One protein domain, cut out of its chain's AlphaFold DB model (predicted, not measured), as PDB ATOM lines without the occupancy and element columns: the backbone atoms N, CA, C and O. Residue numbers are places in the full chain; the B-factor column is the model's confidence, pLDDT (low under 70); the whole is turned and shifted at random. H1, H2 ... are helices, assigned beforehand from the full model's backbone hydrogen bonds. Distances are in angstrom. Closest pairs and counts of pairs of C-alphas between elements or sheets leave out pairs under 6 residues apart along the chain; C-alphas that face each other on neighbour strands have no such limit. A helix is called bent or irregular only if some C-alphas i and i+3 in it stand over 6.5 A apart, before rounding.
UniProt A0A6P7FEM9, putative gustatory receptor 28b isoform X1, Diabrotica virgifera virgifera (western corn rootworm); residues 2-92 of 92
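Overview. This is residues 2 to 92 of the 92 residues of the protein "putative gustatory receptor 28b isoform X1" of Diabrotica virgifera virgifera (western corn rootworm) (UniProt A0A6P7FEM9). A long helix, H1, has a shorter helix, H2, folded back along its second part as a helical hairpin, and a third helix, H3, leads away from the first part of H1 as an arm, with residues 75 to 92 sticking out. The long link from H2 to H3 holds a very short antiparallel pairing of residues 59 to 60 with residues 64 to 65. The printed part has 91 residues with three named helices, in the order H1, H2, H3, and no named strand; the class is all helix. The whole is extended, with a radius of gyration of the C-alphas of 21.0 A, and spans 76 by 23 by 22 A, much of that length coming from the arm.

Along the chain. H1, the longest helix, is residues 2 to 32 and measures 45.5 A from first to last C-alpha, from C-alpha 2 at (253.559, 209.761, 259.996) to C-alpha 32 at (233.347, 240.757, 233.534). H2 is residues 38 to 53, 22.7 A long. H3 is residues 70 to 90, 30.5 A long, and ends with C-alpha 90 at (282.508, 209.653, 259.559). No helix is bent or irregular.

Arrangement. H1 touches H2 with residues 21 to 32 alone, and the closest C-alphas of the two, those of Ala 25 and Ser 48, are 4.4 A apart. H1 and H2 run opposite ways at a shallow tilt of 18 degrees and form a helical hairpin. H1 and H3 only just touch, with 3 pairs of C-alphas within 8 A, through residues 8 to 11 of H1 and residues 70 to 71 of H3. Their closest C-alphas, those of Ile 8 and Ile 71, are 6.7 A apart. H1 and H3 run opposite ways at a shallow tilt of 28 degrees. H2 and H3 are apart. In H1, H2 and H3 every O i to N i+4 pair is within hydrogen-bond range.

Size, cuts and confidence. The outline is a rod, and the two C-alphas farthest apart, those of Asp 37 and Lys 92, are 76.2 A from each other. Residues 34 to 39 stand free, and so do residues 75 to 92, of which 75 to 90 belong to H3. Without these stretches the body has 67 residues and spans 48 by 20 by 17 A. The link from H1 to H2 is tight, with 5 residues. The link from H2 to H3 is long, with 16 residues, 54 to 69. The printed part has no cut and ends at residue 92, the chain's last residue. The mean pLDDT of the printed part is 88.5, and residue 2 and residues 91 to 92 are under 70.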
ATOM      1  N   LEU A   2     254.996 209.415 260.028       63.81
ATOM      2  CA  LEU A   2     253.559 209.761 259.996       63.81
ATOM      3  C   LEU A   2     253.276 211.261 260.232       63.81
ATOM      4  O   LEU A   2     252.552 211.878 259.457       63.81
ATOM      5  N   ASN A   3     253.925 211.874 261.230       74.12
ATOM      6  CA  ASN A   3     253.747 213.303 261.528       74.12
ATOM      7  C   ASN A   3     254.219 214.210 260.380       74.12
ATOM      8  O   ASN A   3     253.575 215.204 260.081       74.12
ATOM      9  N   SER A   4     255.304 213.837 259.694       70.62
ATOM     10  CA  SER A   4     255.841 214.588 258.552       70.62
ATOM     11  C   SER A   4     254.904 214.529 257.343       70.62
ATOM     12  O   SER A   4     254.715 215.532 256.660       70.62
ATOM     13  N   ILE A   5     254.280 213.370 257.103       78.56
ATOM     14  CA  ILE A   5     253.267 213.200 256.052       78.56
ATOM     15  C   ILE A   5     252.054 214.081 256.355       78.56
ATOM     16  O   ILE A   5     251.578 214.788 255.469       78.56
ATOM     17  N   LEU A   6     251.596 214.093 257.611       82.81
ATOM     18  CA  LEU A   6     250.478 214.933 258.030       82.81
ATOM     19  C   LEU A   6     250.765 216.419 257.777       82.81
ATOM     20  O   LEU A   6     249.908 217.089 257.205       82.81
ATOM     21  N   THR A   7     251.967 216.908 258.114       79.81
ATOM     22  CA  THR A   7     252.394 218.296 257.853       79.81
ATOM     23  C   THR A   7     252.377 218.644 256.364       79.81
ATOM     24  O   THR A   7     251.907 219.714 255.984       79.81
ATOM     25  N   ILE A   8     252.848 217.738 255.500       83.75
ATOM     26  CA  ILE A   8     252.831 217.945 254.044       83.75
ATOM     27  C   ILE A   8     251.389 218.025 253.535       83.75
ATOM     28  O   ILE A   8     251.054 218.930 252.773       83.75
ATOM     29  N   VAL A   9     250.517 217.115 253.978       87.25
ATOM     30  CA  VAL A   9     249.099 217.116 253.591       87.25
ATOM     31  C   VAL A   9     248.405 218.395 254.055       87.25
ATOM     32  O   VAL A   9     247.652 218.984 253.282       87.25
ATOM     33  N   THR A  10     248.681 218.869 255.275       86.06
ATOM     34  CA  THR A  10     248.123 220.146 255.751       86.06
ATOM     35  C   THR A  10     248.605 221.308 254.893       86.06
ATOM     36  O   THR A  10     247.781 222.099 254.445       86.06
ATOM     37  N   ALA A  11     249.901 221.372 254.575       85.75
ATOM     38  CA  ALA A  11     250.446 222.441 253.743       85.75
ATOM     39  C   ALA A  11     249.858 222.469 252.325       85.75
ATOM     40  O   ALA A  11     249.561 223.540 251.798       85.75
ATOM     41  N   LEU A  12     249.623 221.298 251.729       88.06
ATOM     42  CA  LEU A  12     248.955 221.185 250.432       88.06
ATOM     43  C   LEU A  12     247.481 221.600 250.496       88.06
ATOM     44  O   LEU A  12     246.981 222.227 249.565       88.06
ATOM     45  N   SER A  13     246.771 221.259 251.571       89.81
ATOM     46  CA  SER A  13     245.377 221.675 251.765       89.81
ATOM     47  C   SER A  13     245.256 223.187 251.961       89.81
ATOM     48  O   SER A  13     244.402 223.813 251.336       89.81
ATOM     49  N   CYS A  14     246.147 223.786 252.755       88.06
ATOM     50  CA  CYS A  14     246.241 225.235 252.938       88.06
ATOM     51  C   CYS A  14     246.513 225.959 251.612       88.06
ATOM     52  O   CYS A  14     245.814 226.911 251.270       88.06
ATOM     53  N   ASP A  15     247.461 225.453 250.819       89.88
ATOM     54  CA  ASP A  15     247.777 225.981 249.489       89.88
ATOM     55  C   ASP A  15     246.582 225.893 248.522       89.88
ATOM     56  O   ASP A  15     246.288 226.850 247.803       89.88
ATOM     57  N   LYS A  16     245.838 224.777 248.533       91.50
ATOM     58  CA  LYS A  16     244.613 224.625 247.730       91.50
ATOM     59  C   LYS A  16     243.536 225.633 248.121       91.50
ATOM     60  O   LYS A  16     242.886 226.172 247.229       91.50
ATOM     61  N   ALA A  17     243.345 225.879 249.416       91.19
ATOM     62  CA  ALA A  17     242.370 226.851 249.901       91.19
ATOM     63  C   ALA A  17     242.744 228.284 249.480       91.19
ATOM     64  O   ALA A  17     241.902 228.995 248.933       91.19
ATOM     65  N   GLU A  18     244.014 228.679 249.628       91.69
ATOM     66  CA  GLU A  18     244.493 229.993 249.172       91.69
ATOM     67  C   GLU A  18     244.348 230.151 247.647       91.69
ATOM     68  O   GLU A  18     243.808 231.147 247.159       91.69
ATOM     69  N   LYS A  19     244.762 229.140 246.870       93.12
ATOM     70  CA  LYS A  19     244.625 229.147 245.404       93.12
ATOM     71  C   LYS A  19     243.168 229.120 244.944       93.12
ATOM     72  O   LYS A  19     242.875 229.641 243.871       93.12
ATOM     73  N   GLY A  20     242.266 228.521 245.721       93.25
ATOM     74  CA  GLY A  20     240.829 228.515 245.454       93.25
ATOM     75  C   GLY A  20     240.258 229.931 245.405       93.25
ATOM     76  O   GLY A  20     239.617 230.290 244.422       93.25
ATOM     77  N   ALA A  21     240.586 230.759 246.400       92.12
ATOM     78  CA  ALA A  21     240.181 232.164 246.436       92.12
ATOM     79  C   ALA A  21     240.757 232.966 245.253       92.12
ATOM     80  O   ALA A  21     240.021 233.672 244.571       92.12
ATOM     81  N   ILE A  22     242.044 232.780 244.929       93.81
ATOM     82  CA  ILE A  22     242.680 233.450 243.776       93.81
ATOM     83  C   ILE A  22     241.985 233.072 242.461       93.81
ATOM     84  O   ILE A  22     241.771 233.920 241.596       93.81
ATOM     85  N   ARG A  23     241.630 231.792 242.288       95.38
ATOM     86  CA  ARG A  23     240.897 231.330 241.102       95.38
ATOM     87  C   ARG A  23     239.510 231.946 241.030       95.38
ATOM     88  O   ARG A  23     239.110 232.337 239.942       95.38
ATOM     89  N   LEU A  24     238.806 232.040 242.154       93.56
ATOM     90  CA  LEU A  24     237.466 232.614 242.195       93.56
ATOM     91  C   LEU A  24     237.485 234.110 241.846       93.56
ATOM     92  O   LEU A  24     236.743 234.522 240.964       93.56
ATOM     93  N   ALA A  25     238.408 234.885 242.421       93.94
ATOM     94  CA  ALA A  25     238.606 236.289 242.051       93.94
ATOM     95  C   ALA A  25     238.946 236.448 240.554       93.94
ATOM     96  O   ALA A  25     238.390 237.292 239.851       93.94
ATOM     97  N   LYS A  26     239.803 235.567 240.018       94.25
ATOM     98  CA  LYS A  26     240.136 235.561 238.588       94.25
ATOM     99  C   LYS A  26     238.929 235.227 237.706       94.25
ATOM    100  O   LYS A  26     238.788 235.825 236.645       94.25
ATOM    101  N   LEU A  27     238.066 234.303 238.133       94.31
ATOM    102  CA  LEU A  27     236.823 233.982 237.425       94.31
ATOM    103  C   LEU A  27     235.888 235.191 237.375       94.31
ATOM    104  O   LEU A  27     235.318 235.436 236.319       94.31
ATOM    105  N   CYS A  28     235.788 235.979 238.451       92.25
ATOM    106  CA  CYS A  28     235.046 237.242 238.432       92.25
ATOM    107  C   CYS A  28     235.613 238.201 237.373       92.25
ATOM    108  O   CYS A  28     234.867 238.727 236.557       92.25
ATOM    109  N   SER A  29     236.939 238.358 237.312       89.00
ATOM    110  CA  SER A  29     237.577 239.216 236.300       89.00
ATOM    111  C   SER A  29     237.359 238.714 234.866       89.00
ATOM    112  O   SER A  29     237.180 239.510 233.953       89.00
ATOM    113  N   THR A  30     237.378 237.396 234.647       92.19
ATOM    114  CA  THR A  30     237.086 236.807 233.329       92.19
ATOM    115  C   THR A  30     235.617 236.971 232.958       92.19
ATOM    116  O   THR A  30     235.320 237.314 231.828       92.19
ATOM    117  N   LEU A  31     234.692 236.783 233.895       91.62
ATOM    118  CA  LEU A  31     233.265 236.905 233.608       91.62
ATOM    119  C   LEU A  31     232.860 238.357 233.300       91.62
ATOM    120  O   LEU A  31     231.972 238.581 232.484       91.62
ATOM    121  N   GLN A  32     233.551 239.346 233.879       90.19
ATOM    122  CA  GLN A  32     233.347 240.757 233.534       90.19
ATOM    123  C   GLN A  32     233.595 241.061 232.051       90.19
ATOM    124  O   GLN A  32     232.918 241.931 231.513       90.19
ATOM    125  N   SER A  33     234.521 240.366 231.371       88.00
ATOM    126  CA  SER A  33     234.795 240.650 229.953       88.00
ATOM    127  C   SER A  33     233.637 240.287 229.023       88.00
ATOM    128  O   SER A  33     233.580 240.795 227.906       88.00
ATOM    129  N   ASP A  34     232.722 239.436 229.489       90.56
ATOM    130  CA  ASP A  34     231.584 238.938 228.716       90.56
ATOM    131  C   ASP A  34     230.271 239.683 229.044       90.56
ATOM    132  O   ASP A  34     229.234 239.418 228.432       90.56
ATOM    133  N   ILE A  35     230.293 240.625 229.997       91.88
ATOM    134  CA  ILE A  35     229.118 241.359 230.490       91.88
ATOM    135  C   ILE A  35     229.139 242.807 229.978       91.88
ATOM    136  O   ILE A  35     230.163 243.479 230.019       91.88
ATOM    137  N   GLN A  36     227.986 243.309 229.521       89.12
ATOM    138  CA  GLN A  36     227.803 244.717 229.116       89.12
ATOM    139  C   GLN A  36     227.082 245.567 230.174       89.12
ATOM    140  O   GLN A  36     227.106 246.792 230.100       89.12
ATOM    141  N   ASP A  37     226.431 244.927 231.149       93.62
ATOM    142  CA  ASP A  37     225.714 245.601 232.229       93.62
ATOM    143  C   ASP A  37     226.701 246.165 233.265       93.62
ATOM    144  O   ASP A  37     227.413 245.420 233.944       93.62
ATOM    145  N   SER A  38     226.730 247.494 233.389       89.12
ATOM    146  CA  SER A  38     227.623 248.208 234.303       89.12
ATOM    147  C   SER A  38     227.376 247.876 235.773       89.12
ATOM    148  O   SER A  38     228.330 247.876 236.547       89.12
ATOM    149  N   ILE A  39     226.131 247.567 236.155       93.12
ATOM    150  CA  ILE A  39     225.781 247.224 237.539       93.12
ATOM    151  C   ILE A  39     226.375 245.859 237.884       93.12
ATOM    152  O   ILE A  39     227.021 245.704 238.917       93.12
ATOM    153  N   LEU A  40     226.237 244.872 236.992       92.06
ATOM    154  CA  LEU A  40     226.858 243.562 237.206       92.06
ATOM    155  C   LEU A  40     228.386 243.653 237.258       92.06
ATOM    156  O   LEU A  40     229.003 242.946 238.048       92.06
ATOM    157  N   ILE A  41     229.011 244.499 236.436       92.75
ATOM    158  CA  ILE A  41     230.470 244.681 236.470       92.75
ATOM    159  C   ILE A  41     230.922 245.197 237.843       92.75
ATOM    160  O   ILE A  41     231.906 244.694 238.390       92.75
ATOM    161  N   GLU A  42     230.200 246.162 238.414       93.12
ATOM    162  CA  GLU A  42     230.478 246.707 239.746       93.12
ATOM    163  C   GLU A  42     230.315 245.641 240.843       93.12
ATOM    164  O   GLU A  42     231.220 245.454 241.656       93.12
ATOM    165  N   GLU A  43     229.239 244.853 240.795       93.50
ATOM    166  CA  GLU A  43     229.009 243.733 241.719       93.50
ATOM    167  C   GLU A  43     230.104 242.655 241.619       93.50
ATOM    168  O   GLU A  43     230.606 242.164 242.633       93.50
ATOM    169  N   LEU A  44     230.538 242.295 240.404       93.31
ATOM    170  CA  LEU A  44     231.635 241.340 240.215       93.31
ATOM    171  C   LEU A  44     232.975 241.885 240.727       93.31
ATOM    172  O   LEU A  44     233.806 241.096 241.184       93.31
ATOM    173  N   ASN A  45     233.207 243.197 240.634       93.44
ATOM    174  CA  ASN A  45     234.386 243.836 241.220       93.44
ATOM    175  C   ASN A  45     234.339 243.772 242.744       93.44
ATOM    176  O   ASN A  45     235.289 243.267 243.344       93.44
ATOM    177  N   GLY A  46     233.219 244.168 243.354       93.81
ATOM    178  CA  GLY A  46     233.028 244.079 244.801       93.81
ATOM    179  C   GLY A  46     233.194 242.650 245.321       93.81
ATOM    180  O   GLY A  46     233.879 242.420 246.315       93.81
ATOM    181  N   LEU A  47     232.663 241.658 244.601       93.75
ATOM    182  CA  LEU A  47     232.841 240.247 244.942       93.75
ATOM    183  C   LEU A  47     234.308 239.798 244.832       93.75
ATOM    184  O   LEU A  47     234.805 239.106 245.721       93.75
ATOM    185  N   SER A  48     235.005 240.179 243.759       94.25
ATOM    186  CA  SER A  48     236.424 239.854 243.558       94.25
ATOM    187  C   SER A  48     237.301 240.439 244.670       94.25
ATOM    188  O   SER A  48     238.139 239.730 245.235       94.25
ATOM    189  N   GLU A  49     237.075 241.706 245.028       94.94
ATOM    190  CA  GLU A  49     237.760 242.382 246.133       94.94
ATOM    191  C   GLU A  49     237.468 241.699 247.467       94.94
ATOM    192  O   GLU A  49     238.402 241.322 248.177       94.94
ATOM    193  N   PHE A  50     236.196 241.423 247.755       94.56
ATOM    194  CA  PHE A  50     235.780 240.722 248.967       94.56
ATOM    195  C   PHE A  50     236.456 239.350 249.108       94.56
ATOM    196  O   PHE A  50     236.992 239.013 250.164       94.56
ATOM    197  N   ILE A  51     236.506 238.556 248.035       93.44
ATOM    198  CA  ILE A  51     237.191 237.253 248.032       93.44
ATOM    199  C   ILE A  51     238.692 237.412 248.302       93.44
ATOM    200  O   ILE A  51     239.293 236.574 248.980       93.44
ATOM    201  N   MET A  52     239.312 238.458 247.756       93.44
ATOM    202  CA  MET A  52     240.737 238.721 247.937       93.44
ATOM    203  C   MET A  52     241.070 239.211 249.349       93.44
ATOM    204  O   MET A  52     242.113 238.820 249.878       93.44
ATOM    205  N   GLU A  53     240.193 239.994 249.978       92.81
ATOM    206  CA  GLU A  53     240.314 240.386 251.387       92.81
ATOM    207  C   GLU A  53     240.137 239.192 252.329       92.81
ATOM    208  O   GLU A  53     240.932 239.003 253.250       92.81
ATOM    209  N   LEU A  54     239.152 238.329 252.061       89.94
ATOM    210  CA  LEU A  54     238.896 237.115 252.844       89.94
ATOM    211  C   LEU A  54     239.858 235.965 252.519       89.94
ATOM    212  O   LEU A  54     239.728 234.872 253.083       89.94
ATOM    213  N   ARG A  55     240.820 236.177 251.614       91.06
ATOM    214  CA  ARG A  55     241.739 235.131 251.169       91.06
ATOM    215  C   ARG A  55     242.435 234.491 252.376       91.06
ATOM    216  O   ARG A  55     243.191 235.167 253.080       91.06
ATOM    217  N   PRO A  56     242.270 233.175 252.592       86.94
ATOM    218  CA  PRO A  56     242.848 232.520 253.749       86.94
ATOM    219  C   PRO A  56     244.372 232.475 253.613       86.94
ATOM    220  O   PRO A  56     244.910 231.891 252.672       86.94
ATOM    221  N   LYS A  57     245.069 233.090 254.571       84.44
ATOM    222  CA  LYS A  57     246.523 232.986 254.727       84.44
ATOM    223  C   LYS A  57     246.821 232.142 255.955       84.44
ATOM    224  O   LYS A  57     246.616 232.572 257.088       84.44
ATOM    225  N   PHE A  58     247.307 230.930 255.730       87.94
ATOM    226  CA  PHE A  58     247.698 230.031 256.809       87.94
ATOM    227  C   PHE A  58     249.139 230.332 257.203       87.94
ATOM    228  O   PHE A  58     250.032 230.249 256.364       87.94
ATOM    229  N   THR A  59     249.375 230.677 258.467       87.56
ATOM    230  CA  THR A  59     250.719 230.979 258.977       87.56
ATOM    231  C   THR A  59     251.059 230.111 260.179       87.56
ATOM    232  O   THR A  59     250.181 229.723 260.949       87.56
ATOM    233  N   VAL A  60     252.348 229.822 260.362       84.06
ATOM    234  CA  VAL A  60     252.859 229.258 261.619       84.06
ATOM    235  C   VAL A  60     253.236 230.415 262.528       84.06
ATOM    236  O   VAL A  60     254.295 231.009 262.340       84.06
ATOM    237  N   TYR A  61     252.362 230.759 263.478       83.50
ATOM    238  CA  TYR A  61     252.584 231.845 264.447       83.50
ATOM    239  C   TYR A  61     253.050 233.174 263.805       83.50
ATOM    240  O   TYR A  61     253.808 233.925 264.406       83.50
ATOM    241  N   GLY A  62     252.647 233.455 262.559       82.81
ATOM    242  CA  GLY A  62     253.069 234.648 261.817       82.81
ATOM    243  C   GLY A  62     254.500 234.639 261.252       82.81
ATOM    244  O   GLY A  62     254.857 235.586 260.560       82.81
ATOM    245  N   PHE A  63     255.312 233.598 261.475       81.50
ATOM    246  CA  PHE A  63     256.695 233.553 260.974       81.50
ATOM    247  C   PHE A  63     256.781 233.291 259.470       81.50
ATOM    248  O   PHE A  63     257.570 233.917 258.767       81.50
ATOM    249  N   PHE A  64     255.993 232.338 258.974       83.31
ATOM    250  CA  PHE A  64     255.954 231.997 257.556       83.31
ATOM    251  C   PHE A  64     254.585 231.451 257.151       83.31
ATOM    252  O   PHE A  64     253.847 230.898 257.973       83.31
ATOM    253  N   ASN A  65     254.267 231.601 255.862       85.12
ATOM    254  CA  ASN A  65     253.067 231.029 255.263       85.12
ATOM    255  C   ASN A  65     253.237 229.520 255.072       85.12
ATOM    256  O   ASN A  65     254.256 229.061 254.553       85.12
ATOM    257  N   VAL A  66     252.217 228.760 255.459       85.38
ATOM    258  CA  VAL A  66     252.129 227.318 255.230       85.38
ATOM    259  C   VAL A  66     251.494 227.093 253.865       85.38
ATOM    260  O   VAL A  66     250.275 227.138 253.717       85.38
ATOM    261  N   ASN A  67     252.332 226.858 252.861       83.31
ATOM    262  CA  ASN A  67     251.893 226.597 251.495       83.31
ATOM    263  C   ASN A  67     252.799 225.558 250.816       83.31
ATOM    264  O   ASN A  67     253.684 224.959 251.435       83.31
ATOM    265  N   GLN A  68     252.601 225.336 249.517       83.75
ATOM    266  CA  GLN A  68     253.396 224.368 248.764       83.75
ATOM    267  C   GLN A  68     254.904 224.705 248.747       83.75
ATOM    268  O   GLN A  68     255.725 223.796 248.631       83.75
ATOM    269  N   GLN A  69     255.289 225.978 248.901       85.88
ATOM    270  CA  GLN A  69     256.692 226.413 248.931       85.88
ATOM    271  C   GLN A  69     257.403 226.024 250.237       85.88
ATOM    272  O   GLN A  69     258.627 225.917 250.257       85.88
ATOM    273  N   THR A  70     256.665 225.739 251.313       84.25
ATOM    274  CA  THR A  70     257.232 225.264 252.586       84.25
ATOM    275  C   THR A  70     257.865 223.872 252.454       84.25
ATOM    276  O   THR A  70     258.857 223.567 253.117       84.25
ATOM    277  N   ILE A  71     257.328 223.021 251.573       86.19
ATOM    278  CA  ILE A  71     257.762 221.627 251.389       86.19
ATOM    279  C   ILE A  71     259.228 221.520 250.925       86.19
ATOM    280  O   ILE A  71     260.001 220.833 251.597       86.19
ATOM    281  N   PRO A  72     259.663 222.171 249.826       87.88
ATOM    282  CA  PRO A  72     261.053 222.078 249.380       87.88
ATOM    283  C   PRO A  72     262.040 222.663 250.397       87.88
ATOM    284  O   PRO A  72     263.121 222.104 250.571       87.88
ATOM    285  N   VAL A  73     261.665 223.728 251.119       88.81
ATOM    286  CA  VAL A  73     262.498 224.308 252.189       88.81
ATOM    287  C   VAL A  73     262.716 223.293 253.311       88.81
ATOM    288  O   VAL A  73     263.848 223.084 253.743       88.81
ATOM    289  N   PHE A  74     261.653 222.606 253.737       86.44
ATOM    290  CA  PHE A  74     261.742 221.562 254.755       86.44
ATOM    291  C   PHE A  74     262.639 220.395 254.318       86.44
ATOM    292  O   PHE A  74     263.507 219.966 255.078       86.44
ATOM    293  N   ILE A  75     262.471 219.907 253.084       89.25
ATOM    294  CA  ILE A  75     263.292 218.816 252.536       89.25
ATOM    295  C   ILE A  75     264.762 219.237 252.448       89.25
ATOM    296  O   ILE A  75     265.644 218.457 252.811       89.25
ATOM    297  N   SER A  76     265.034 220.465 252.001       93.12
ATOM    298  CA  SER A  76     266.391 221.006 251.914       93.12
ATOM    299  C   SER A  76     267.048 221.071 253.291       93.12
ATOM    300  O   SER A  76     268.119 220.496 253.470       93.12
ATOM    301  N   ALA A  77     266.376 221.658 254.286       90.88
ATOM    302  CA  ALA A  77     266.893 221.753 255.649       90.88
ATOM    303  C   ALA A  77     267.154 220.371 256.272       90.88
ATOM    304  O   ALA A  77     268.208 220.148 256.872       90.88
ATOM    305  N   LEU A  78     266.229 219.423 256.084       91.19
ATOM    306  CA  LEU A  78     266.392 218.047 256.553       91.19
ATOM    307  C   LEU A  78     267.604 217.374 255.901       91.19
ATOM    308  O   LEU A  78     268.409 216.751 256.590       91.19
ATOM    309  N   THR A  79     267.754 217.527 254.584       94.56
ATOM    310  CA  THR A  79     268.876 216.960 253.824       94.56
ATOM    311  C   THR A  79     270.202 217.552 254.289       94.56
ATOM    312  O   THR A  79     271.137 216.806 254.574       94.56
ATOM    313  N   THR A  80     270.281 218.876 254.441       96.38
ATOM    314  CA  THR A  80     271.471 219.560 254.959       96.38
ATOM    315  C   THR A  80     271.849 219.042 256.343       96.38
ATOM    316  O   THR A  80     273.009 218.713 256.578       96.38
ATOM    317  N   TYR A  81     270.876 218.897 257.245       94.75
ATOM    318  CA  TYR A  81     271.126 218.375 258.585       94.75
ATOM    319  C   TYR A  81     271.624 216.922 258.568       94.75
ATOM    320  O   TYR A  81     272.573 216.585 259.276       94.75
ATOM    321  N   LEU A  82     271.041 216.066 257.721       93.94
ATOM    322  CA  LEU A  82     271.497 214.684 257.549       93.94
ATOM    323  C   LEU A  82     272.937 214.615 257.037       93.94
ATOM    324  O   LEU A  82     273.731 213.852 257.581       93.94
ATOM    325  N   ILE A  83     273.291 215.431 256.040       96.38
ATOM    326  CA  ILE A  83     274.666 215.506 255.528       96.38
ATOM    327  C   ILE A  83     275.620 215.894 256.657       96.38
ATOM    328  O   ILE A  83     276.626 215.218 256.854       96.38
ATOM    329  N   ILE A  84     275.288 216.927 257.435       96.31
ATOM    330  CA  ILE A  84     276.102 217.365 258.575       96.31
ATOM    331  C   ILE A  84     276.309 216.214 259.569       96.31
ATOM    332  O   ILE A  84     277.442 215.928 259.950       96.31
ATOM    333  N   LEU A  85     275.242 215.503 259.948       95.06
ATOM    334  CA  LEU A  85     275.340 214.363 260.864       95.06
ATOM    335  C   LEU A  85     276.215 213.231 260.318       95.06
ATOM    336  O   LEU A  85     276.991 212.649 261.077       95.06
ATOM    337  N   ILE A  86     276.105 212.920 259.024       95.00
ATOM    338  CA  ILE A  86     276.935 211.903 258.370       95.00
ATOM    339  C   ILE A  86     278.406 212.318 258.426       95.00
ATOM    340  O   ILE A  86     279.240 211.512 258.830       95.00
ATOM    341  N   GLN A  87     278.724 213.577 258.105       93.88
ATOM    342  CA  GLN A  87     280.099 214.081 258.163       93.88
ATOM    343  C   GLN A  87     280.682 213.989 259.582       93.88
ATOM    344  O   GLN A  87     281.796 213.502 259.761       93.88
ATOM    345  N   PHE A  88     279.906 214.352 260.609       93.44
ATOM    346  CA  PHE A  88     280.334 214.222 262.008       93.44
ATOM    347  C   PHE A  88     280.487 212.769 262.477       93.44
ATOM    348  O   PHE A  88     281.293 212.499 263.368       93.44
ATOM    349  N   LYS A  89     279.711 211.834 261.920       87.56
ATOM    350  CA  LYS A  89     279.822 210.399 262.225       87.56
ATOM    351  C   LYS A  89     280.996 209.728 261.522       87.56
ATOM    352  O   LYS A  89     281.534 208.795 262.090       87.56
ATOM    353  N   VAL A  90     281.364 210.179 260.326       78.44
ATOM    354  CA  VAL A  90     282.508 209.653 259.559       78.44
ATOM    355  C   VAL A  90     283.848 210.174 260.097       78.44
ATOM    356  O   VAL A  90     284.864 209.507 259.946       78.44
ATOM    357  N   GLN A  91     283.866 211.349 260.736       58.75
ATOM    358  CA  GLN A  91     285.069 211.941 261.347       58.75
ATOM    359  C   GLN A  91     285.374 211.452 262.779       58.75
ATOM    360  O   GLN A  91     286.384 211.866 263.349       58.75
ATOM    361  N   LYS A  92     284.526 210.601 263.369       50.22
ATOM    362  CA  LYS A  92     284.769 209.903 264.644       50.22
ATOM    363  C   LYS A  92     284.989 208.420 264.396       50.22
ATOM    364  O   LYS A  92     285.807 207.845 265.142       50.22
TER     365      LYS A  92